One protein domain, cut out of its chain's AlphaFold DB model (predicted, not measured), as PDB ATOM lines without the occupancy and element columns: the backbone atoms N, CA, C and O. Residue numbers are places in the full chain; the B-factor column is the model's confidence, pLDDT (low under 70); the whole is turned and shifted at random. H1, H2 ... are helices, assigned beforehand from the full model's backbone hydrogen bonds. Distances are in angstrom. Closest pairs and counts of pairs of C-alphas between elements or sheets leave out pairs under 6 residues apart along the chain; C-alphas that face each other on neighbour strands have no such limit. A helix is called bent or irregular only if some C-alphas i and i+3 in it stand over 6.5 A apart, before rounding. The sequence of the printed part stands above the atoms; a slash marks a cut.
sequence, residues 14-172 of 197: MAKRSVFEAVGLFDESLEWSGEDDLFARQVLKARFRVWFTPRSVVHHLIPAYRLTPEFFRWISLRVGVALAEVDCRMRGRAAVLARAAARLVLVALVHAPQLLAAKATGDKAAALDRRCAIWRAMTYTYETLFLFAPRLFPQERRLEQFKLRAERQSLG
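What this domain is: This is residues 14 to 172 of the 197 residues of an uncharacterized protein of Candidatus Hydrogenedentes bacterium (UniProt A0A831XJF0). Three long helices, H4, the bent H5 and H6, make an up-and-down bundle of H4, H5a and H6, each running against the one before; H5b carries on along H6. H1 and H2 make a small corner reaching out from one end of H4, a wide loop with residues 52 to 62 standing free swings round to H3, and a long tail stretch ends in short H7. The printed part has 159 residues with seven named helices, H1 to H7 in order, and no named strand: all helix, only just compact and close to loose, radius of gyration of the C-alphas 17.8 A, spans 54 by 43 by 31 A.

Where its parts are: Find C-alpha 17 at (24.225, 49.497, -35.644), where H1 begins, residues 17 to 23. H2 is residues 35 to 45, 15.1 A long, and H3 residues 64 to 67. H4, residues 69 to 91, runs 31.9 A. H5, residues 93 to 120, was assigned as one helix by its hydrogen bonds but is bent, C-alphas 109 and 112 being 6.8 A apart: H5a is 93 to 109, 24.4 A, and H5b 112 to 120. H6, residues 124 to 148, runs 36.2 A; H7, residues 166 to 170, ends at (49.259, 21.957, -32.608).

How they stand to each other: Start at the hub, H4: it touches H6, closest C-alphas Gly 80 and Tyr 140, 4.2 A. H5a touches H6 at a shallow tilt of 29 degrees, opposite ways, closest C-alphas Ala 100 and Thr 141, 5.0 A. Every O i to N i+4 pair is within hydrogen-bond range in H1, H2, H4, H5a, H5b, H6 and H7; H3 is too short for one.

The domain as a whole: The printed part has no cut. The links H1 to H2, H2 to H3 and H6 to H7 are long. Residues 155 to 160 and 164 have pLDDT under 70.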
ATOM      1  N   MET A  14      23.175  38.992 -38.241       91.50
ATOM      2  CA  MET A  14      23.073  40.393 -38.638       91.50
ATOM      3  C   MET A  14      22.507  41.201 -37.473       91.50
ATOM      4  O   MET A  14      21.512  40.809 -36.861       91.50
ATOM      5  N   ALA A  15      23.117  42.346 -37.183       93.06
ATOM      6  CA  ALA A  15      22.671  43.257 -36.137       93.06
ATOM      7  C   ALA A  15      22.581  44.687 -36.675       93.06
ATOM      8  O   ALA A  15      23.412  45.121 -37.473       93.06
ATOM      9  N   LYS A  16      21.574  45.441 -36.221       95.81
ATOM     10  CA  LYS A  16      21.509  46.887 -36.473       95.81
ATOM     11  C   LYS A  16      22.647  47.581 -35.725       95.81
ATOM     12  O   LYS A  16      22.959  47.192 -34.602       95.81
ATOM     13  N   ARG A  17      23.190  48.666 -36.292       96.75
ATOM     14  CA  ARG A  17      24.225  49.497 -35.644       96.75
ATOM     15  C   ARG A  17      23.845  49.909 -34.215       96.75
ATOM     16  O   ARG A  17      24.666  49.798 -33.314       96.75
ATOM     17  N   SER A  18      22.577  50.262 -34.006       96.81
ATOM     18  CA  SER A  18      22.027  50.656 -32.703       96.81
ATOM     19  C   SER A  18      22.182  49.598 -31.603       96.81
ATOM     20  O   SER A  18      22.101  49.924 -30.425       96.81
ATOM     21  N   VAL A  19      22.377  48.322 -31.959       96.62
ATOM     22  CA  VAL A  19      22.678  47.268 -30.980       96.62
ATOM     23  C   VAL A  19      24.056  47.511 -30.371       96.62
ATOM     24  O   VAL A  19      24.173  47.547 -29.152       96.62
ATOM     25  N   PHE A  20      25.073  47.748 -31.202       96.75
ATOM     26  CA  PHE A  20      26.440  48.023 -30.752       96.75
ATOM     27  C   PHE A  20      26.550  49.349 -29.998       96.75
ATOM     28  O   PHE A  20      27.274  49.434 -29.016       96.75
ATOM     29  N   GLU A  21      25.791  50.368 -30.405       96.94
ATOM     30  CA  GLU A  21      25.715  51.640 -29.669       96.94
ATOM     31  C   GLU A  21      25.159  51.449 -28.249       96.94
ATOM     32  O   GLU A  21      25.571  52.144 -27.325       96.94
ATOM     33  N   ALA A  22      24.250  50.488 -28.059       96.56
ATOM     34  CA  ALA A  22      23.621  50.224 -26.769       96.56
ATOM     35  C   ALA A  22      24.417  49.265 -25.868       96.56
ATOM     36  O   ALA A  22      24.362  49.406 -24.647       96.56
ATOM     37  N   VAL A  23      25.102  48.264 -26.434       95.31
ATOM     38  CA  VAL A  23      25.767  47.196 -25.651       95.31
ATOM     39  C   VAL A  23      27.291  47.218 -25.730       95.31
ATOM     40  O   VAL A  23      27.941  46.469 -25.004       95.31
ATOM     41  N   GLY A  24      27.857  48.062 -26.590       95.62
ATOM     42  CA  GLY A  24      29.277  48.072 -26.914       95.62
ATOM     43  C   GLY A  24      29.662  47.076 -28.009       95.62
ATOM     44  O   GLY A  24      28.833  46.357 -28.578       95.62
ATOM     45  N   LEU A  25      30.958  47.069 -28.320       94.88
ATOM     46  CA  LEU A  25      31.586  46.098 -29.216       94.88
ATOM     47  C   LEU A  25      31.914  44.795 -28.465       94.88
ATOM     48  O   LEU A  25      31.598  44.638 -27.285       94.88
ATOM     49  N   PHE A  26      32.534  43.842 -29.162       93.44
ATOM     50  CA  PHE A  26      33.064  42.636 -28.530       93.44
ATOM     51  C   PHE A  26      34.157  42.992 -27.516       93.44
ATOM     52  O   PHE A  26      34.979  43.872 -27.759       93.44
ATOM     53  N   ASP A  27      34.151  42.305 -26.374       91.50
ATOM     54  CA  ASP A  27      35.161  42.488 -25.334       91.50
ATOM     55  C   ASP A  27      36.439  41.735 -25.723       91.50
ATOM     56  O   ASP A  27      36.515  40.511 -25.608       91.50
ATOM     57  N   GLU A  28      37.441  42.479 -26.190       90.06
ATOM     58  CA  GLU A  28      38.736  41.940 -26.620       90.06
ATOM     59  C   GLU A  28      39.590  41.404 -25.460       90.06
ATOM     60  O   GLU A  28      40.567  40.699 -25.700       90.06
ATOM     61  N   SER A  29      39.213  41.668 -24.201       88.88
ATOM     62  CA  SER A  29      39.895  41.083 -23.037       88.88
ATOM     63  C   SER A  29      39.591  39.591 -22.835       88.88
ATOM     64  O   SER A  29      40.196  38.949 -21.978       88.88
ATOM     65  N   LEU A  30      38.652  39.020 -23.601       87.19
ATOM     66  CA  LEU A  30      38.370  37.583 -23.637       87.19
ATOM     67  C   LEU A  30      39.339  36.866 -24.589       87.19
ATOM     68  O   LEU A  30      38.992  36.516 -25.715       87.19
ATOM     69  N   GLU A  31      40.561  36.611 -24.125       79.69
ATOM     70  CA  GLU A  31      41.652  36.081 -24.963       79.69
ATOM     71  C   GLU A  31      41.422  34.643 -25.474       79.69
ATOM     72  O   GLU A  31      41.990  34.222 -26.489       79.69
ATOM     73  N   TRP A  32      40.598  33.858 -24.772       78.69
ATOM     74  CA  TRP A  32      40.495  32.412 -24.995       78.69
ATOM     75  C   TRP A  32      39.301  32.012 -25.864       78.69
ATOM     76  O   TRP A  32      39.433  31.117 -26.700       78.69
ATOM     77  N   SER A  33      38.131  32.619 -25.624       86.06
ATOM     78  CA  SER A  33      36.835  32.438 -26.308       86.06
ATOM     79  C   SER A  33      35.735  33.130 -25.476       86.06
ATOM     80  O   SER A  33      35.968  33.507 -24.328       86.06
ATOM     81  N   GLY A  34      34.508  33.193 -25.994       89.31
ATOM     82  CA  GLY A  34      33.302  33.544 -25.237       89.31
ATOM     83  C   GLY A  34      32.861  34.988 -25.435       89.31
ATOM     84  O   GLY A  34      31.899  35.427 -24.808       89.31
ATOM     85  N   GLU A  35      33.546  35.717 -26.310       91.50
ATOM     86  CA  GLU A  35      33.200  37.059 -26.756       91.50
ATOM     87  C   GLU A  35      31.801  37.099 -27.375       91.50
ATOM     88  O   GLU A  35      31.018  38.010 -27.099       91.50
ATOM     89  N   ASP A  36      31.457  36.062 -28.136       91.00
ATOM     90  CA  ASP A  36      30.156  35.873 -28.762       91.00
ATOM     91  C   ASP A  36      29.051  35.598 -27.729       91.00
ATOM     92  O   ASP A  36      28.012  36.261 -27.751       91.00
ATOM     93  N   ASP A  37      29.291  34.691 -26.775       91.56
ATOM     94  CA  ASP A  37      28.380  34.386 -25.662       91.56
ATOM     95  C   ASP A  37      28.168  35.626 -24.781       91.56
ATOM     96  O   ASP A  37      27.032  35.948 -24.422       91.56
ATOM     97  N   LEU A  38      29.235  36.366 -24.456       93.50
ATOM     98  CA  LEU A  38      29.131  37.600 -23.681       93.50
ATOM     99  C   LEU A  38      28.313  38.654 -24.434       93.50
ATOM    100  O   LEU A  38      27.345  39.174 -23.877       93.50
ATOM    101  N   PHE A  39      28.660  38.945 -25.689       93.62
ATOM    102  CA  PHE A  39      27.935  39.908 -26.517       93.62
ATOM    103  C   PHE A  39      26.451  39.544 -26.623       93.62
ATOM    104  O   PHE A  39      25.584  40.353 -26.289       93.62
ATOM    105  N   ALA A  40      26.134  38.300 -26.982       92.00
ATOM    106  CA  ALA A  40      24.753  37.861 -27.135       92.00
ATOM    107  C   ALA A  40      23.966  37.947 -25.812       92.00
ATOM    108  O   ALA A  40      22.807  38.372 -25.798       92.00
ATOM    109  N   ARG A  41      24.584  37.628 -24.666       92.00
ATOM    110  CA  ARG A  41      23.947  37.814 -23.350       92.00
ATOM    111  C   ARG A  41      23.707  39.283 -23.016       92.00
ATOM    112  O   ARG A  41      22.681  39.591 -22.406       92.00
ATOM    113  N   GLN A  42      24.612  40.181 -23.399       93.81
ATOM    114  CA  GLN A  42      24.431  41.623 -23.220       93.81
ATOM    115  C   GLN A  42      23.289  42.159 -24.092       93.81
ATOM    116  O   GLN A  42      22.428  42.871 -23.578       93.81
ATOM    117  N   VAL A  43      23.192  41.725 -25.352       93.62
ATOM    118  CA  VAL A  43      22.065  42.034 -26.254       93.62
ATOM    119  C   VAL A  43      20.725  41.614 -25.639       93.62
ATOM    120  O   VAL A  43      19.781  42.406 -25.590       93.62
ATOM    121  N   LEU A  44      20.647  40.395 -25.095       91.56
ATOM    122  CA  LEU A  44      19.438  39.909 -24.423       91.56
ATOM    123  C   LEU A  44      19.136  40.677 -23.126       91.56
ATOM    124  O   LEU A  44      17.973  40.978 -22.842       91.56
ATOM    125  N   LYS A  45      20.164  41.023 -22.341       92.94
ATOM    126  CA  LYS A  45      20.024  41.843 -21.125       92.94
ATOM    127  C   LYS A  45      19.498  43.246 -21.455       92.94
ATOM    128  O   LYS A  45      18.647  43.745 -20.722       92.94
ATOM    129  N   ALA A  46      19.924  43.817 -22.581       94.75
ATOM    130  CA  ALA A  46      19.442  45.084 -23.135       94.75
ATOM    131  C   ALA A  46      18.054  44.985 -23.805       94.75
ATOM    132  O   ALA A  46      17.569  45.961 -24.371       94.75
ATOM    133  N   ARG A  47      17.381  43.828 -23.707       94.19
ATOM    134  CA  ARG A  47      16.001  43.597 -24.175       94.19
ATOM    135  C   ARG A  47      15.801  43.751 -25.685       94.19
ATOM    136  O   ARG A  47      14.662  43.897 -26.133       94.19
ATOM    137  N   PHE A  48      16.863  43.643 -26.480       93.94
ATOM    138  CA  PHE A  48      16.709  43.527 -27.925       93.94
ATOM    139  C   PHE A  48      15.991  42.225 -28.286       93.94
ATOM    140  O   PHE A  48      16.194  41.177 -27.668       93.94
ATOM    141  N   ARG A  49      15.141  42.293 -29.312       90.69
ATOM    142  CA  ARG A  49      14.503  41.109 -29.889       90.69
ATOM    143  C   ARG A  49      15.481  40.433 -30.841       90.69
ATOM    144  O   ARG A  49      15.992  41.078 -31.752       90.69
ATOM    145  N   VAL A  50      15.689  39.139 -30.639       89.38
ATOM    146  CA  VAL A  50      16.475  38.284 -31.529       89.38
ATOM    147  C   VAL A  50      15.498  37.445 -32.339       89.38
ATOM    148  O   VAL A  50      14.579  36.853 -31.774       89.38
ATOM    149  N   TRP A  51      15.686  37.420 -33.653       88.75
ATOM    150  CA  TRP A  51      14.866  36.647 -34.577       88.75
ATOM    151  C   TRP A  51      15.734  35.613 -35.276       88.75
ATOM    152  O   TRP A  51      16.887  35.881 -35.607       88.75
ATOM    153  N   PHE A  52      15.155  34.445 -35.517       87.56
ATOM    154  CA  PHE A  52      15.762  33.384 -36.301       87.56
ATOM    155  C   PHE A  52      15.074  33.313 -37.665       87.56
ATOM    156  O   PHE A  52      13.851  33.431 -37.750       87.56
ATOM    157  N   THR A  53      15.849  33.098 -38.727       89.31
ATOM    158  CA  THR A  53      15.315  32.784 -40.054       89.31
ATOM    159  C   THR A  53      15.935  31.477 -40.541       89.31
ATOM    160  O   THR A  53      17.154  31.418 -40.708       89.31
ATOM    161  N   PRO A  54      15.132  30.434 -40.825       89.00
ATOM    162  CA  PRO A  54      15.658  29.158 -41.312       89.00
ATOM    163  C   PRO A  54      16.287  29.268 -42.710       89.00
ATOM    164  O   PRO A  54      16.941  28.336 -43.158       89.00
ATOM    165  N   ARG A  55      16.100  30.403 -43.403       91.44
ATOM    166  CA  ARG A  55      16.680  30.672 -44.726       91.44
ATOM    167  C   ARG A  55      18.111  31.218 -44.675       91.44
ATOM    168  O   ARG A  55      18.768  31.240 -45.707       91.44
ATOM    169  N   SER A  56      18.590  31.680 -43.517       88.56
ATOM    170  CA  SER A  56      19.985  32.115 -43.362       88.56
ATOM    171  C   SER A  56      20.841  30.906 -43.009       88.56
ATOM    172  O   SER A  56      21.038  30.599 -41.834       88.56
ATOM    173  N   VAL A  57      21.303  30.192 -44.035       88.31
ATOM    174  CA  VAL A  57      22.126  28.989 -43.882       88.31
ATOM    175  C   VAL A  57      23.581  29.331 -44.180       88.31
ATOM    176  O   VAL A  57      23.895  29.874 -45.235       88.31
ATOM    177  N   VAL A  58      24.474  28.992 -43.251       87.25
ATOM    178  CA  VAL A  58      25.927  29.074 -43.442       87.25
ATOM    179  C   VAL A  58      26.512  27.677 -43.286       87.25
ATOM    180  O   VAL A  58      26.356  27.040 -42.244       87.25
ATOM    181  N   HIS A  59      27.200  27.202 -44.321       87.88
ATOM    182  CA  HIS A  59      27.869  25.904 -44.314       87.88
ATOM    183  C   HIS A  59      29.282  26.051 -43.740       87.88
ATOM    184  O   HIS A  59      30.186  26.570 -44.392       87.88
ATOM    185  N   HIS A  60      29.480  25.607 -42.497       85.12
ATOM    186  CA  HIS A  60      30.792  25.633 -41.854       85.12
ATOM    187  C   HIS A  60      31.582  24.364 -42.201       85.12
ATOM    188  O   HIS A  60      31.240  23.270 -41.752       85.12
ATOM    189  N   LEU A  61      32.687  24.507 -42.933       89.06
ATOM    190  CA  LEU A  61      33.620  23.404 -43.168       89.06
ATOM    191  C   LEU A  61      34.376  23.074 -41.875       89.06
ATOM    192  O   LEU A  61      35.068  23.921 -41.308       89.06
ATOM    193  N   ILE A  62      34.222  21.844 -41.386       88.81
ATOM    194  CA  ILE A  62      34.886  21.356 -40.174       88.81
ATOM    195  C   ILE A  62      36.094  20.511 -40.605       88.81
ATOM    196  O   ILE A  62      35.885  19.440 -41.170       88.81
ATOM    197  N   PRO A  63      37.338  20.960 -40.347       89.56
ATOM    198  CA  PRO A  63      38.533  20.155 -40.595       89.56
ATOM    199  C   PRO A  63      38.487  18.816 -39.856       89.56
ATOM    200  O   PRO A  63      37.968  18.748 -38.736       89.56
ATOM    201  N   ALA A  64      39.083  17.775 -40.434       91.00
ATOM    202  CA  ALA A  64      39.075  16.426 -39.876       91.00
ATOM    203  C   ALA A  64      39.717  16.382 -38.482       91.00
ATOM    204  O   ALA A  64      39.179  15.730 -37.581       91.00
ATOM    205  N   TYR A  65      40.793  17.150 -38.249       91.00
ATOM    206  CA  TYR A  65      41.424  17.213 -36.924       91.00
ATOM    207  C   TYR A  65      40.460  17.701 -35.826       91.00
ATOM    208  O   TYR A  65      40.650  17.372 -34.654       91.00
ATOM    209  N   ARG A  66      39.395  18.448 -36.165       92.56
ATOM    210  CA  ARG A  66      38.388  18.918 -35.193       92.56
ATOM    211  C   ARG A  66      37.386  17.847 -34.756       92.56
ATOM    212  O   ARG A  66      36.577  18.104 -33.871       92.56
ATOM    213  N   LEU A  67      37.446  16.652 -35.337       92.69
ATOM    214  CA  LEU A  67      36.630  15.497 -34.945       92.69
ATOM    215  C   LEU A  67      37.427  14.480 -34.112       92.69
ATOM    216  O   LEU A  67      36.970  13.363 -33.873       92.69
ATOM    217  N   THR A  68      38.619  14.864 -33.651       93.75
ATOM    218  CA  THR A  68      39.513  14.012 -32.859       93.75
ATOM    219  C   THR A  68      39.266  14.157 -31.351       93.75
ATOM    220  O   THR A  68      38.904  15.242 -30.878       93.75
ATOM    221  N   PRO A  69      39.501  13.101 -30.547       94.81
ATOM    222  CA  PRO A  69      39.466  13.190 -29.086       94.81
ATOM    223  C   PRO A  69      40.370  14.292 -28.510       94.81
ATOM    224  O   PRO A  69      40.022  14.921 -27.509       94.81
ATOM    225  N   GLU A  70      41.514  14.543 -29.143       92.88
ATOM    226  CA  GLU A  70      42.491  15.564 -28.766       92.88
ATOM    227  C   GLU A  70      41.900  16.964 -28.922       92.88
ATOM    228  O   GLU A  70      41.974  17.774 -27.991       92.88
ATOM    229  N   PHE A  71      41.236  17.232 -30.052       93.44
ATOM    230  CA  PHE A  71      40.518  18.485 -30.245       93.44
ATOM    231  C   PHE A  71      39.360  18.624 -29.255       93.44
ATOM    232  O   PHE A  71      39.224  19.680 -28.638       93.44
ATOM    233  N   PHE A  72      38.569  17.568 -29.026       95.56
ATOM    234  CA  PHE A  72      37.473  17.601 -28.050       95.56
ATOM    235  C   PHE A  72      37.950  17.890 -26.625       95.56
ATOM    236  O   PHE A  72      37.300  18.630 -25.877       95.56
ATOM    237  N   ARG A  73      39.119  17.368 -26.247       94.31
ATOM    238  CA  ARG A  73      39.778  17.729 -24.992       94.31
ATOM    239  C   ARG A  73      40.160  19.199 -24.971       94.31
ATOM    240  O   ARG A  73      39.792  19.902 -24.031       94.31
ATOM    241  N   TRP A  74      40.877  19.651 -25.994       91.62
ATOM    242  CA  TRP A  74      41.354  21.024 -26.100       91.62
ATOM    243  C   TRP A  74      40.204  22.037 -26.018       91.62
ATOM    244  O   TRP A  74      40.226  22.929 -25.167       91.62
ATOM    245  N   ILE A  75      39.147  21.843 -26.815       92.88
ATOM    246  CA  ILE A  75      37.987  22.739 -26.827       92.88
ATOM    247  C   ILE A  75      37.230  22.704 -25.499       92.88
ATOM    248  O   ILE A  75      36.816  23.751 -25.013       92.88
ATOM    249  N   SER A  76      37.084  21.534 -24.865       95.00
ATOM    250  CA  SER A  76      36.384  21.416 -23.578       95.00
ATOM    251  C   SER A  76      37.087  22.184 -22.466       95.00
ATOM    252  O   SER A  76      36.426  22.838 -21.659       95.00
ATOM    253  N   LEU A  77      38.420  22.115 -22.431       92.69
ATOM    254  CA  LEU A  77      39.238  22.846 -21.467       92.69
ATOM    255  C   LEU A  77      39.134  24.362 -21.698       92.69
ATOM    256  O   LEU A  77      38.836  25.106 -20.767       92.69
ATOM    257  N   ARG A  78      39.287  24.809 -22.949       91.44
ATOM    258  CA  ARG A  78      39.162  26.225 -23.325       91.44
ATOM    259  C   ARG A  78      37.777  26.798 -23.015       91.44
ATOM    260  O   ARG A  78      37.665  27.879 -22.449       91.44
ATOM    261  N   VAL A  79      36.714  26.059 -23.338       92.56
ATOM    262  CA  VAL A  79      35.331  26.471 -23.047       92.56
ATOM    263  C   VAL A  79      35.092  26.582 -21.541       92.56
ATOM    264  O   VAL A  79      34.331  27.443 -21.117       92.56
ATOM    265  N   GLY A  80      35.714  25.739 -20.712       94.31
ATOM    266  CA  GLY A  80      35.588  25.860 -19.257       94.31
ATOM    267  C   GLY A  80      36.115  27.195 -18.731       94.31
ATOM    268  O   GLY A  80      35.405  27.845 -17.965       94.31
ATOM    269  N   VAL A  81      37.294  27.616 -19.202       92.25
ATOM    270  CA  VAL A  81      37.909  28.923 -18.901       92.25
ATOM    271  C   VAL A  81      36.989  30.065 -19.338       92.25
ATOM    272  O   VAL A  81      36.475  30.805 -18.499       92.25
ATOM    273  N   ALA A  82      36.658  30.117 -20.632       92.44
ATOM    274  CA  ALA A  82      35.794  31.151 -21.202       92.44
ATOM    275  C   ALA A  82      34.453  31.275 -20.457       92.44
ATOM    276  O   ALA A  82      33.960  32.369 -20.195       92.44
ATOM    277  N   LEU A  83      33.856  30.149 -20.052       93.69
ATOM    278  CA  LEU A  83      32.584  30.169 -19.338       93.69
ATOM    279  C   LEU A  83      32.655  30.738 -17.930       93.69
ATOM    280  O   LEU A  83      31.683  31.367 -17.508       93.69
ATOM    281  N   ALA A  84      33.733  30.493 -17.192       94.88
ATOM    282  CA  ALA A  84      33.891  31.075 -15.865       94.88
ATOM    283  C   ALA A  84      34.075  32.593 -15.971       94.88
ATOM    284  O   ALA A  84      33.414  33.339 -15.251       94.88
ATOM    285  N   GLU A  85      34.873  33.041 -16.936       93.69
ATOM    286  CA  GLU A  85      35.072  34.452 -17.254       93.69
ATOM    287  C   GLU A  85      33.777  35.177 -17.653       93.69
ATOM    288  O   GLU A  85      33.428  36.203 -17.059       93.69
ATOM    289  N   VAL A  86      33.025  34.632 -18.616       94.75
ATOM    290  CA  VAL A  86      31.743  35.206 -19.058       94.75
ATOM    291  C   VAL A  86      30.715  35.187 -17.928       94.75
ATOM    292  O   VAL A  86      30.029  36.186 -17.697       94.75
ATOM    293  N   ASP A  87      30.587  34.078 -17.188       95.50
ATOM    294  CA  ASP A  87      29.656  34.019 -16.058       95.50
ATOM    295  C   ASP A  87      30.058  35.017 -14.955       95.50
ATOM    296  O   ASP A  87      29.170  35.611 -14.343       95.50
ATOM    297  N   CYS A  88      31.356  35.258 -14.732       95.06
ATOM    298  CA  CYS A  88      31.845  36.214 -13.735       95.06
ATOM    299  C   CYS A  88      31.483  37.648 -14.117       95.06
ATOM    300  O   CYS A  88      30.891  38.358 -13.303       95.06
ATOM    301  N   ARG A  89      31.734  38.042 -15.373       93.81
ATOM    302  CA  ARG A  89      31.340  39.359 -15.904       93.81
ATOM    303  C   ARG A  89      29.820  39.564 -15.850       93.81
ATOM    304  O   ARG A  89      29.346  40.642 -15.505       93.81
ATOM    305  N   MET A  90      29.038  38.521 -16.134       93.88
ATOM    306  CA  MET A  90      27.575  38.630 -16.216       93.88
ATOM    307  C   MET A  90      26.841  38.511 -14.876       93.88
ATOM    308  O   MET A  90      25.742  39.052 -14.742       93.88
ATOM    309  N   ARG A  91      27.376  37.746 -13.918       93.62
ATOM    310  CA  ARG A  91      26.669  37.351 -12.681       93.62
ATOM    311  C   ARG A  91      27.447  37.642 -11.397       93.62
ATOM    312  O   ARG A  91      26.878  37.514 -10.317       93.62
ATOM    313  N   GLY A  92      28.717  38.018 -11.502       94.56
ATOM    314  CA  GLY A  92      29.601  38.272 -10.369       94.56
ATOM    315  C   GLY A  92      30.222  37.009  -9.762       94.56
ATOM    316  O   GLY A  92      29.775  35.880  -9.974       94.56
ATOM    317  N   ARG A  93      31.268  37.217  -8.954       93.69
ATOM    318  CA  ARG A  93      32.135  36.157  -8.403       93.69
ATOM    319  C   ARG A  93      31.397  35.111  -7.561       93.69
ATOM    320  O   ARG A  93      31.634  33.918  -7.728       93.69
ATOM    321  N   ALA A  94      30.478  35.533  -6.690       93.88
ATOM    322  CA  ALA A  94      29.742  34.618  -5.811       93.88
ATOM    323  C   ALA A  94      28.889  33.608  -6.601       93.88
ATOM    324  O   ALA A  94      28.859  32.419  -6.281       93.88
ATOM    325  N   ALA A  95      28.246  34.063  -7.681       94.75
ATOM    326  CA  ALA A  95      27.449  33.197  -8.541       94.75
ATOM    327  C   ALA A  95      28.317  32.158  -9.267       94.75
ATOM    328  O   ALA A  95      27.903  31.008  -9.418       94.75
ATOM    329  N   VAL A  96      29.519  32.541  -9.700       96.25
ATOM    330  CA  VAL A  96      30.454  31.620 -10.361       96.25
ATOM    331  C   VAL A  96      30.993  30.581  -9.379       96.25
ATOM    332  O   VAL A  96      31.021  29.405  -9.727       96.25
ATOM    333  N   LEU A  97      31.309  30.959  -8.134       96.38
ATOM    334  CA  LEU A  97      31.698  30.006  -7.082       96.38
ATOM    335  C   LEU A  97      30.616  28.948  -6.836       96.38
ATOM    336  O   LEU A  97      30.902  27.750  -6.857       96.38
ATOM    337  N   ALA A  98      29.358  29.374  -6.684       96.94
ATOM    338  CA  ALA A  98      28.237  28.450  -6.522       96.94
ATOM    339  C   ALA A  98      28.081  27.513  -7.737       96.94
ATOM    340  O   ALA A  98      27.832  26.316  -7.585       96.94
ATOM    341  N   ARG A  99      28.277  28.028  -8.958       97.06
ATOM    342  CA  ARG A  99      28.223  27.227 -10.194       97.06
ATOM    343  C   ARG A  99      29.400  26.266 -10.323       97.06
ATOM    344  O   ARG A  99      29.201  25.158 -10.814       97.06
ATOM    345  N   ALA A 100      30.593  26.651  -9.880       97.38
ATOM    346  CA  ALA A 100      31.750  25.767  -9.833       97.38
ATOM    347  C   ALA A 100      31.477  24.592  -8.883       97.38
ATOM    348  O   ALA A 100      31.598  23.440  -9.296       97.38
ATOM    349  N   ALA A 101      30.979  24.866  -7.671       97.62
ATOM    350  CA  ALA A 101      30.571  23.827  -6.725       97.62
ATOM    351  C   ALA A 101      29.495  22.897  -7.317       97.62
ATOM    352  O   ALA A 101      29.656  21.677  -7.303       97.62
ATOM    353  N   ALA A 102      28.443  23.451  -7.930       98.00
ATOM    354  CA  ALA A 102      27.398  22.656  -8.579       98.00
ATOM    355  C   ALA A 102      27.943  21.772  -9.718       98.00
ATOM    356  O   ALA A 102      27.534  20.621  -9.867       98.00
ATOM    357  N   ARG A 103      28.899  22.271 -10.512       97.88
ATOM    358  CA  ARG A 103      29.563  21.481 -11.560       97.88
ATOM    359  C   ARG A 103      30.391  20.337 -10.978       97.88
ATOM    360  O   ARG A 103      30.369  19.255 -11.554       97.88
ATOM    361  N   LEU A 104      31.084  20.541  -9.856       98.25
ATOM    362  CA  LEU A 104      31.814  19.468  -9.171       98.25
ATOM    363  C   LEU A 104      30.865  18.387  -8.640       98.25
ATOM    364  O   LEU A 104      31.144  17.201  -8.799       98.25
ATOM    365  N   VAL A 105      29.710  18.786  -8.099       98.31
ATOM    366  CA  VAL A 105      28.653  17.845  -7.693       98.31
ATOM    367  C   VAL A 105      28.157  17.035  -8.894       98.31
ATOM    368  O   VAL A 105      28.088  15.812  -8.816       98.31
ATOM    369  N   LEU A 106      27.886  17.674 -10.039       98.19
ATOM    370  CA  LEU A 106      27.503  16.964 -11.269       98.19
ATOM    371  C   LEU A 106      28.609  16.032 -11.780       98.19
ATOM    372  O   LEU A 106      28.320  14.944 -12.275       98.19
ATOM    373  N   VAL A 107      29.878  16.419 -11.649       98.25
ATOM    374  CA  VAL A 107      30.996  15.527 -11.971       98.25
ATOM    375  C   VAL A 107      30.963  14.283 -11.090       98.25
ATOM    376  O   VAL A 107      31.013  13.180 -11.628       98.25
ATOM    377  N   ALA A 108      30.832  14.445  -9.773       98.25
ATOM    378  CA  ALA A 108      30.854  13.334  -8.825       98.25
ATOM    379  C   ALA A 108      29.632  12.412  -8.955       98.25
ATOM    380  O   ALA A 108      29.783  11.193  -8.946       98.25
ATOM    381  N   LEU A 109      28.432  12.983  -9.096       98.25
ATOM    382  CA  LEU A 109      27.175  12.232  -9.039       98.25
ATOM    383  C   LEU A 109      26.669  11.761 -10.405       98.25
ATOM    384  O   LEU A 109      25.905  10.805 -10.468       98.25
ATOM    385  N   VAL A 110      27.068  12.418 -11.499       98.19
ATOM    386  CA  VAL A 110      26.536  12.135 -12.842       98.19
ATOM    387  C   VAL A 110      27.646  11.704 -13.791       98.19
ATOM    388  O   VAL A 110      27.632  10.582 -14.294       98.19
ATOM    389  N   HIS A 111      28.632  12.566 -14.041       98.12
ATOM    390  CA  HIS A 111      29.580  12.323 -15.131       98.12
ATOM    391  C   HIS A 111      30.607  11.231 -14.819       98.12
ATOM    392  O   HIS A 111      30.933  10.454 -15.715       98.12
ATOM    393  N   ALA A 112      31.107  11.137 -13.585       97.88
ATOM    394  CA  ALA A 112      32.069  10.104 -13.207       97.88
ATOM    395  C   ALA A 112      31.444   8.695 -13.205       97.88
ATOM    396  O   ALA A 112      32.010   7.822 -13.869       97.88
ATOM    397  N   PRO A 113      30.265   8.450 -12.594       98.44
ATOM    398  CA  PRO A 113      29.595   7.152 -12.690       98.44
ATOM    399  C   PRO A 113      29.265   6.765 -14.134       98.44
ATOM    400  O   PRO A 113      29.543   5.645 -14.555       98.44
ATOM    401  N   GLN A 114      28.748   7.705 -14.932       98.25
ATOM    402  CA  GLN A 114      28.435   7.447 -16.341       98.25
ATOM    403  C   GLN A 114      29.684   7.167 -17.179       98.25
ATOM    404  O   GLN A 114      29.635   6.347 -18.090       98.25
ATOM    405  N   LEU A 115      30.818   7.804 -16.871       98.19
ATOM    406  CA  LEU A 115      32.090   7.494 -17.519       98.19
ATOM    407  C   LEU A 115      32.563   6.075 -17.181       98.19
ATOM    408  O   LEU A 115      33.076   5.383 -18.059       98.19
ATOM    409  N   LEU A 116      32.414   5.640 -15.927       98.12
ATOM    410  CA  LEU A 116      32.753   4.274 -15.521       98.12
ATOM    411  C   LEU A 116      31.855   3.253 -16.227       98.12
ATOM    412  O   LEU A 116      32.370   2.291 -16.793       98.12
ATOM    413  N   ALA A 117      30.546   3.507 -16.272       98.25
ATOM    414  CA  ALA A 117      29.591   2.667 -16.987       98.25
ATOM    415  C   ALA A 117      29.911   2.581 -18.489       98.25
ATOM    416  O   ALA A 117      30.029   1.483 -19.019       98.25
ATOM    417  N   ALA A 118      30.151   3.716 -19.154       98.00
ATOM    418  CA  ALA A 118      30.503   3.757 -20.576       98.00
ATOM    419  C   ALA A 118      31.806   3.003 -20.885       98.00
ATOM    420  O   ALA A 118      31.932   2.345 -21.914       98.00
ATOM    421  N   LYS A 119      32.790   3.057 -19.978       97.44
ATOM    422  CA  LYS A 119      34.009   2.250 -20.106       97.44
ATOM    423  C   LYS A 119      33.731   0.757 -19.953       97.44
ATOM    424  O   LYS A 119      34.305  -0.023 -20.704       97.44
ATOM    425  N   ALA A 120      32.875   0.371 -19.007       97.75
ATOM    426  CA  ALA A 120      32.512  -1.025 -18.784       97.75
ATOM    427  C   ALA A 120      31.728  -1.621 -19.967       97.75
ATOM    428  O   ALA A 120      31.920  -2.786 -20.293       97.75
ATOM    429  N   THR A 121      30.898  -0.822 -20.641       97.75
ATOM    430  CA  THR A 121      30.141  -1.242 -21.833       97.75
ATOM    431  C   THR A 121      30.917  -1.098 -23.144       97.75
ATOM    432  O   THR A 121      30.421  -1.499 -24.193       97.75
ATOM    433  N   GLY A 122      32.124  -0.522 -23.116       97.19
ATOM    434  CA  GLY A 122      32.923  -0.266 -24.317       97.19
ATOM    435  C   GLY A 122      32.406   0.879 -25.199       97.19
ATOM    436  O   GLY A 122      32.910   1.062 -26.310       97.19
ATOM    437  N   ASP A 123      31.448   1.680 -24.723       97.94
ATOM    438  CA  ASP A 123      30.911   2.833 -25.449       97.94
ATOM    439  C   ASP A 123      31.906   4.006 -25.430       97.94
ATOM    440  O   ASP A 123      31.962   4.838 -24.516       97.94
ATOM    441  N   LYS A 124      32.725   4.070 -26.485       96.38
ATOM    442  CA  LYS A 124      33.756   5.100 -26.656       96.38
ATOM    443  C   LYS A 124      33.170   6.503 -26.817       96.38
ATOM    444  O   LYS A 124      33.789   7.458 -26.345       96.38
ATOM    445  N   ALA A 125      32.011   6.637 -27.466       96.50
ATOM    446  CA  ALA A 125      31.389   7.933 -27.726       96.50
ATOM    447  C   ALA A 125      30.839   8.530 -26.428       96.50
ATOM    448  O   ALA A 125      31.189   9.659 -26.074       96.50
ATOM    449  N   ALA A 126      30.087   7.740 -25.655       97.31
ATOM    450  CA  ALA A 126      29.615   8.157 -24.341       97.31
ATOM    451  C   ALA A 126      30.786   8.462 -23.396       97.31
ATOM    452  O   ALA A 126      30.786   9.488 -22.715       97.31
ATOM    453  N   ALA A 127      31.836   7.633 -23.386       98.00
ATOM    454  CA  ALA A 127      33.011   7.882 -22.555       98.00
ATOM    455  C   ALA A 127      33.720   9.203 -22.912       98.00
ATOM    456  O   ALA A 127      34.145   9.941 -22.016       98.00
ATOM    457  N   LEU A 128      33.853   9.523 -24.202       97.75
ATOM    458  CA  LEU A 128      34.456  10.778 -24.655       97.75
ATOM    459  C   LEU A 128      33.603  11.989 -24.266       97.75
ATOM    460  O   LEU A 128      34.132  12.968 -23.743       97.75
ATOM    461  N   ASP A 129      32.292  11.910 -24.453       97.69
ATOM    462  CA  ASP A 129      31.379  12.988 -24.090       97.69
ATOM    463  C   ASP A 129      31.393  13.268 -22.568       97.69
ATOM    464  O   ASP A 129      31.545  14.414 -22.130       97.69
ATOM    465  N   ARG A 130      31.385  12.219 -21.732       98.12
ATOM    466  CA  ARG A 130      31.527  12.382 -20.272       98.12
ATOM    467  C   ARG A 130      32.888  12.967 -19.880       98.12
ATOM    468  O   ARG A 130      32.950  13.812 -18.985       98.12
ATOM    469  N   ARG A 131      33.976  12.595 -20.567       98.19
ATOM    470  CA  ARG A 131      35.300  13.225 -20.386       98.19
ATOM    471  C   ARG A 131      35.272  14.718 -20.714       98.19
ATOM    472  O   ARG A 131      35.795  15.505 -19.928       98.19
ATOM    473  N   CYS A 132      34.615  15.113 -21.802       98.12
ATOM    474  CA  CYS A 132      34.450  16.519 -22.185       98.12
ATOM    475  C   CYS A 132      33.730  17.328 -21.099       98.12
ATOM    476  O   CYS A 132      34.180  18.414 -20.719       98.12
ATOM    477  N   ALA A 133      32.652  16.779 -20.531       97.81
ATOM    478  CA  ALA A 133      31.942  17.409 -19.420       97.81
ATOM    479  C   ALA A 133      32.845  17.618 -18.188       97.81
ATOM    480  O   ALA A 133      32.860  18.715 -17.623       97.81
ATOM    481  N   ILE A 134      33.641  16.607 -17.822       98.31
ATOM    482  CA  ILE A 134      34.575  16.665 -16.687       98.31
ATOM    483  C   ILE A 134      35.692  17.686 -16.935       98.31
ATOM    484  O   ILE A 134      35.946  18.533 -16.080       98.31
ATOM    485  N   TRP A 135      36.340  17.661 -18.103       97.06
ATOM    486  CA  TRP A 135      37.409  18.608 -18.450       97.06
ATOM    487  C   TRP A 135      36.938  20.062 -18.401       97.06
ATOM    488  O   TRP A 135      37.635  20.924 -17.857       97.06
ATOM    489  N   ARG A 136      35.732  20.323 -18.906       96.81
ATOM    490  CA  ARG A 136      35.097  21.642 -18.857       96.81
ATOM    491  C   ARG A 136      34.758  22.073 -17.431       96.81
ATOM    492  O   ARG A 136      34.965  23.229 -17.082       96.81
ATOM    493  N   ALA A 137      34.256  21.169 -16.589       97.62
ATOM    494  CA  ALA A 137      33.988  21.466 -15.179       97.62
ATOM    495  C   ALA A 137      35.277  21.758 -14.390       97.62
ATOM    496  O   ALA A 137      35.309  22.686 -13.581       97.62
ATOM    497  N   MET A 138      36.347  21.004 -14.661       95.19
ATOM    498  CA  MET A 138      37.656  21.178 -14.030       95.19
ATOM    499  C   MET A 138      38.255  22.555 -14.340       95.19
ATOM    500  O   MET A 138      38.658  23.271 -13.428       95.19
ATOM    501  N   THR A 139      38.290  22.943 -15.615       93.38
ATOM    502  CA  THR A 139      38.840  24.242 -16.038       93.38
ATOM    503  C   THR A 139      37.966  25.413 -15.625       93.38
ATOM    504  O   THR A 139      38.509  26.399 -15.146       93.38
ATOM    505  N   TYR A 140      36.637  25.275 -15.674       95.62
ATOM    506  CA  TYR A 140      35.725  26.271 -15.101       95.62
ATOM    507  C   TYR A 140      36.019  26.515 -13.618       95.62
ATOM    508  O   TYR A 140      36.099  27.655 -13.172       95.62
ATOM    509  N   THR A 141      36.198  25.443 -12.843       95.50
ATOM    510  CA  THR A 141      36.496  25.546 -11.407       95.50
ATOM    511  C   THR A 141      37.847  26.212 -11.178       95.50
ATOM    512  O   THR A 141      37.946  27.124 -10.368       95.50
ATOM    513  N   TYR A 142      38.877  25.791 -11.912       92.06
ATOM    514  CA  TYR A 142      40.214  26.363 -11.792       92.06
ATOM    515  C   TYR A 142      40.234  27.861 -12.129       92.06
ATOM    516  O   TYR A 142      40.775  28.653 -11.364       92.06
ATOM    517  N   GLU A 143      39.567  28.250 -13.216       92.62
ATOM    518  CA  GLU A 143      39.394  29.650 -13.607       92.62
ATOM    519  C   GLU A 143      38.658  30.447 -12.527       92.62
ATOM    520  O   GLU A 143      39.083  31.521 -12.119       92.62
ATOM    521  N   THR A 144      37.588  29.877 -11.970       94.56
ATOM    522  CA  THR A 144      36.836  30.503 -10.875       94.56
ATOM    523  C   THR A 144      37.726  30.788  -9.662       94.56
ATOM    524  O   THR A 144      37.628  31.859  -9.062       94.56
ATOM    525  N   LEU A 145      38.594  29.838  -9.297       93.19
ATOM    526  CA  LEU A 145      39.527  29.994  -8.179       93.19
ATOM    527  C   LEU A 145      40.574  31.076  -8.463       93.19
ATOM    528  O   LEU A 145      40.864  31.873  -7.573       93.19
ATOM    529  N   PHE A 146      41.085  31.162  -9.693       90.94
ATOM    530  CA  PHE A 146      41.987  32.240 -10.102       90.94
ATOM    531  C   PHE A 146      41.316  33.617 -10.050       90.94
ATOM    532  O   PHE A 146      41.866  34.539  -9.450       90.94
ATOM    533  N   LEU A 147      40.096  33.751 -10.579       90.06
ATOM    534  CA  LEU A 147      39.330  35.006 -10.559       90.06
ATOM    535  C   LEU A 147      39.004  35.504  -9.137       90.06
ATOM    536  O   LEU A 147      38.664  36.681  -8.953       90.06
ATOM    537  N   PHE A 148      39.069  34.615  -8.140       89.75
ATOM    538  CA  PHE A 148      38.856  34.927  -6.727       89.75
ATOM    539  C   PHE A 148      40.167  35.159  -5.961       89.75
ATOM    540  O   PHE A 148      40.259  36.099  -5.175       89.75
ATOM    541  N   ALA A 149      41.181  34.322  -6.193       88.62
ATOM    542  CA  ALA A 149      42.454  34.333  -5.477       88.62
ATOM    543  C   ALA A 149      43.646  34.136  -6.439       88.62
ATOM    544  O   ALA A 149      44.318  33.100  -6.399       88.62
ATOM    545  N   PRO A 150      43.973  35.139  -7.276       84.88
ATOM    546  CA  PRO A 150      44.943  34.982  -8.365       84.88
ATOM    547  C   PRO A 150      46.363  34.681  -7.874       84.88
ATOM    548  O   PRO A 150      47.114  33.970  -8.534       84.88
ATOM    549  N   ARG A 151      46.718  35.154  -6.671       83.62
ATOM    550  CA  ARG A 151      48.023  34.887  -6.038       83.62
ATOM    551  C   ARG A 151      48.189  33.437  -5.576       83.62
ATOM    552  O   ARG A 151      49.314  32.965  -5.485       83.62
ATOM    553  N   LEU A 152      47.088  32.747  -5.264       82.19
ATOM    554  CA  LEU A 152      47.108  31.352  -4.806       82.19
ATOM    555  C   LEU A 152      46.979  30.358  -5.968       82.19
ATOM    556  O   LEU A 152      47.368  29.203  -5.825       82.19
ATOM    557  N   PHE A 153      46.460  30.804  -7.117       80.44
ATOM    558  CA  PHE A 153      46.190  29.957  -8.282       80.44
ATOM    559  C   PHE A 153      46.739  30.553  -9.594       80.44
ATOM    560  O   PHE A 153      45.963  30.746 -10.525       80.44
ATOM    561  N   PRO A 154      48.047  30.853  -9.709       72.62
ATOM    562  CA  PRO A 154      48.607  31.518 -10.889       72.62
ATOM    563  C   PRO A 154      48.400  30.714 -12.186       72.62
ATOM    564  O   PRO A 154      48.548  29.491 -12.206       72.62
ATOM    565  N   GLN A 155      48.086  31.413 -13.283       68.94
ATOM    566  CA  GLN A 155      47.650  30.816 -14.558       68.94
ATOM    567  C   GLN A 155      48.694  30.776 -15.682       68.94
ATOM    568  O   GLN A 155      48.469  30.112 -16.698       68.94
ATOM    569  N   GLU A 156      49.836  31.443 -15.505       58.59
ATOM    570  CA  GLU A 156      50.656  32.009 -16.593       58.59
ATOM    571  C   GLU A 156      51.164  31.032 -17.672       58.59
ATOM    572  O   GLU A 156      51.498  31.462 -18.768       58.59
ATOM    573  N   ARG A 157      51.202  29.714 -17.430       58.44
ATOM    574  CA  ARG A 157      51.635  28.729 -18.449       58.44
ATOM    575  C   ARG A 157      50.532  27.852 -19.025       58.44
ATOM    576  O   ARG A 157      50.745  27.209 -20.048       58.44
ATOM    577  N   ARG A 158      49.369  27.755 -18.373       62.38
ATOM    578  CA  ARG A 158      48.349  26.760 -18.750       62.38
ATOM    579  C   ARG A 158      47.397  27.270 -19.828       62.38
ATOM    580  O   ARG A 158      46.790  26.441 -20.501       62.38
ATOM    581  N   LEU A 159      47.250  28.582 -19.979       66.88
ATOM    582  CA  LEU A 159      46.246  29.156 -20.873       66.88
ATOM    583  C   LEU A 159      46.762  29.461 -22.279       66.88
ATOM    584  O   LEU A 159      45.988  29.358 -23.219       66.88
ATOM    585  N   GLU A 160      48.067  29.678 -22.453       69.56
ATOM    586  CA  GLU A 160      48.703  29.897 -23.763       69.56
ATOM    587  C   GLU A 160      48.336  28.829 -24.807       69.56
ATOM    588  O   GLU A 160      48.045  29.143 -25.960       69.56
ATOM    589  N   GLN A 161      48.238  27.560 -24.391       70.06
ATOM    590  CA  GLN A 161      47.808  26.467 -25.273       70.06
ATOM    591  C   GLN A 161      46.370  26.627 -25.797       70.06
ATOM    592  O   GLN A 161      46.006  25.962 -26.759       70.06
ATOM    593  N   PHE A 162      45.541  27.462 -25.169       72.94
ATOM    594  CA  PHE A 162      44.142  27.705 -25.524       72.94
ATOM    595  C   PHE A 162      43.925  28.988 -26.328       72.94
ATOM    596  O   PHE A 162      42.767  29.299 -26.623       72.94
ATOM    597  N   LYS A 163      44.989  29.713 -26.713       74.56
ATOM    598  CA  LYS A 163      44.858  30.880 -27.596       74.56
ATOM    599  C   LYS A 163      44.042  30.528 -28.836       74.56
ATOM    600  O   LYS A 163      44.149  29.434 -29.400       74.56
ATOM    601  N   LEU A 164      43.201  31.467 -29.260       68.88
ATOM    602  CA  LEU A 164      42.359  31.307 -30.438       68.88
ATOM    603  C   LEU A 164      43.217  30.899 -31.653       68.88
ATOM    604  O   LEU A 164      44.175  31.585 -31.994       68.88
ATOM    605  N   ARG A 165      42.850  29.796 -32.324       73.31
ATOM    606  CA  ARG A 165      43.545  29.214 -33.494       73.31
ATOM    607  C   ARG A 165      44.868  28.500 -33.198       73.31
ATOM    608  O   ARG A 165      45.441  27.949 -34.142       73.31
ATOM    609  N   ALA A 166      45.327  28.430 -31.945       77.62
ATOM    610  CA  ALA A 166      46.512  27.648 -31.580       77.62
ATOM    611  C   ALA A 166      46.354  26.163 -31.954       77.62
ATOM    612  O   ALA A 166      47.321  25.515 -32.354       77.62
ATOM    613  N   GLU A 167      45.117  25.648 -31.957       81.56
ATOM    614  CA  GLU A 167      44.830  24.268 -32.349       81.56
ATOM    615  C   GLU A 167      45.253  23.949 -33.787       81.56
ATOM    616  O   GLU A 167      45.563  22.805 -34.100       81.56
ATOM    617  N   ARG A 168      45.282  24.948 -34.679       81.00
ATOM    618  CA  ARG A 168      45.673  24.742 -36.081       81.00
ATOM    619  C   ARG A 168      47.147  24.378 -36.194       81.00
ATOM    620  O   ARG A 168      47.514  23.601 -37.063       81.00
ATOM    621  N   GLN A 169      47.964  24.950 -35.315       78.94
ATOM    622  CA  GLN A 169      49.403  24.722 -35.277       78.94
ATOM    623  C   GLN A 169      49.756  23.464 -34.485       78.94
ATOM    624  O   GLN A 169      50.754  22.829 -34.791       78.94
ATOM    625  N   SER A 170      48.956  23.099 -33.478       78.75
ATOM    626  CA  SER A 170      49.259  21.957 -32.608       78.75
ATOM    627  C   SER A 170      48.563  20.652 -33.009       78.75
ATOM    628  O   SER A 170      49.107  19.584 -32.758       78.75
ATOM    629  N   LEU A 171      47.358  20.717 -33.587       80.81
ATOM    630  CA  LEU A 171      46.526  19.553 -33.939       80.81
ATOM    631  C   LEU A 171      46.248  19.447 -35.444       80.81
ATOM    632  O   LEU A 171      45.997  18.355 -35.937       80.81
ATOM    633  N   GLY A 172      46.289  20.566 -36.172       74.69
ATOM    634  CA  GLY A 172      46.049  20.614 -37.620       74.69
ATOM    635  C   GLY A 172      47.282  20.359 -38.492       74.69
ATOM    636  O   GLY A 172      47.227  20.588 -39.700       74.69
TER     637      GLY A 172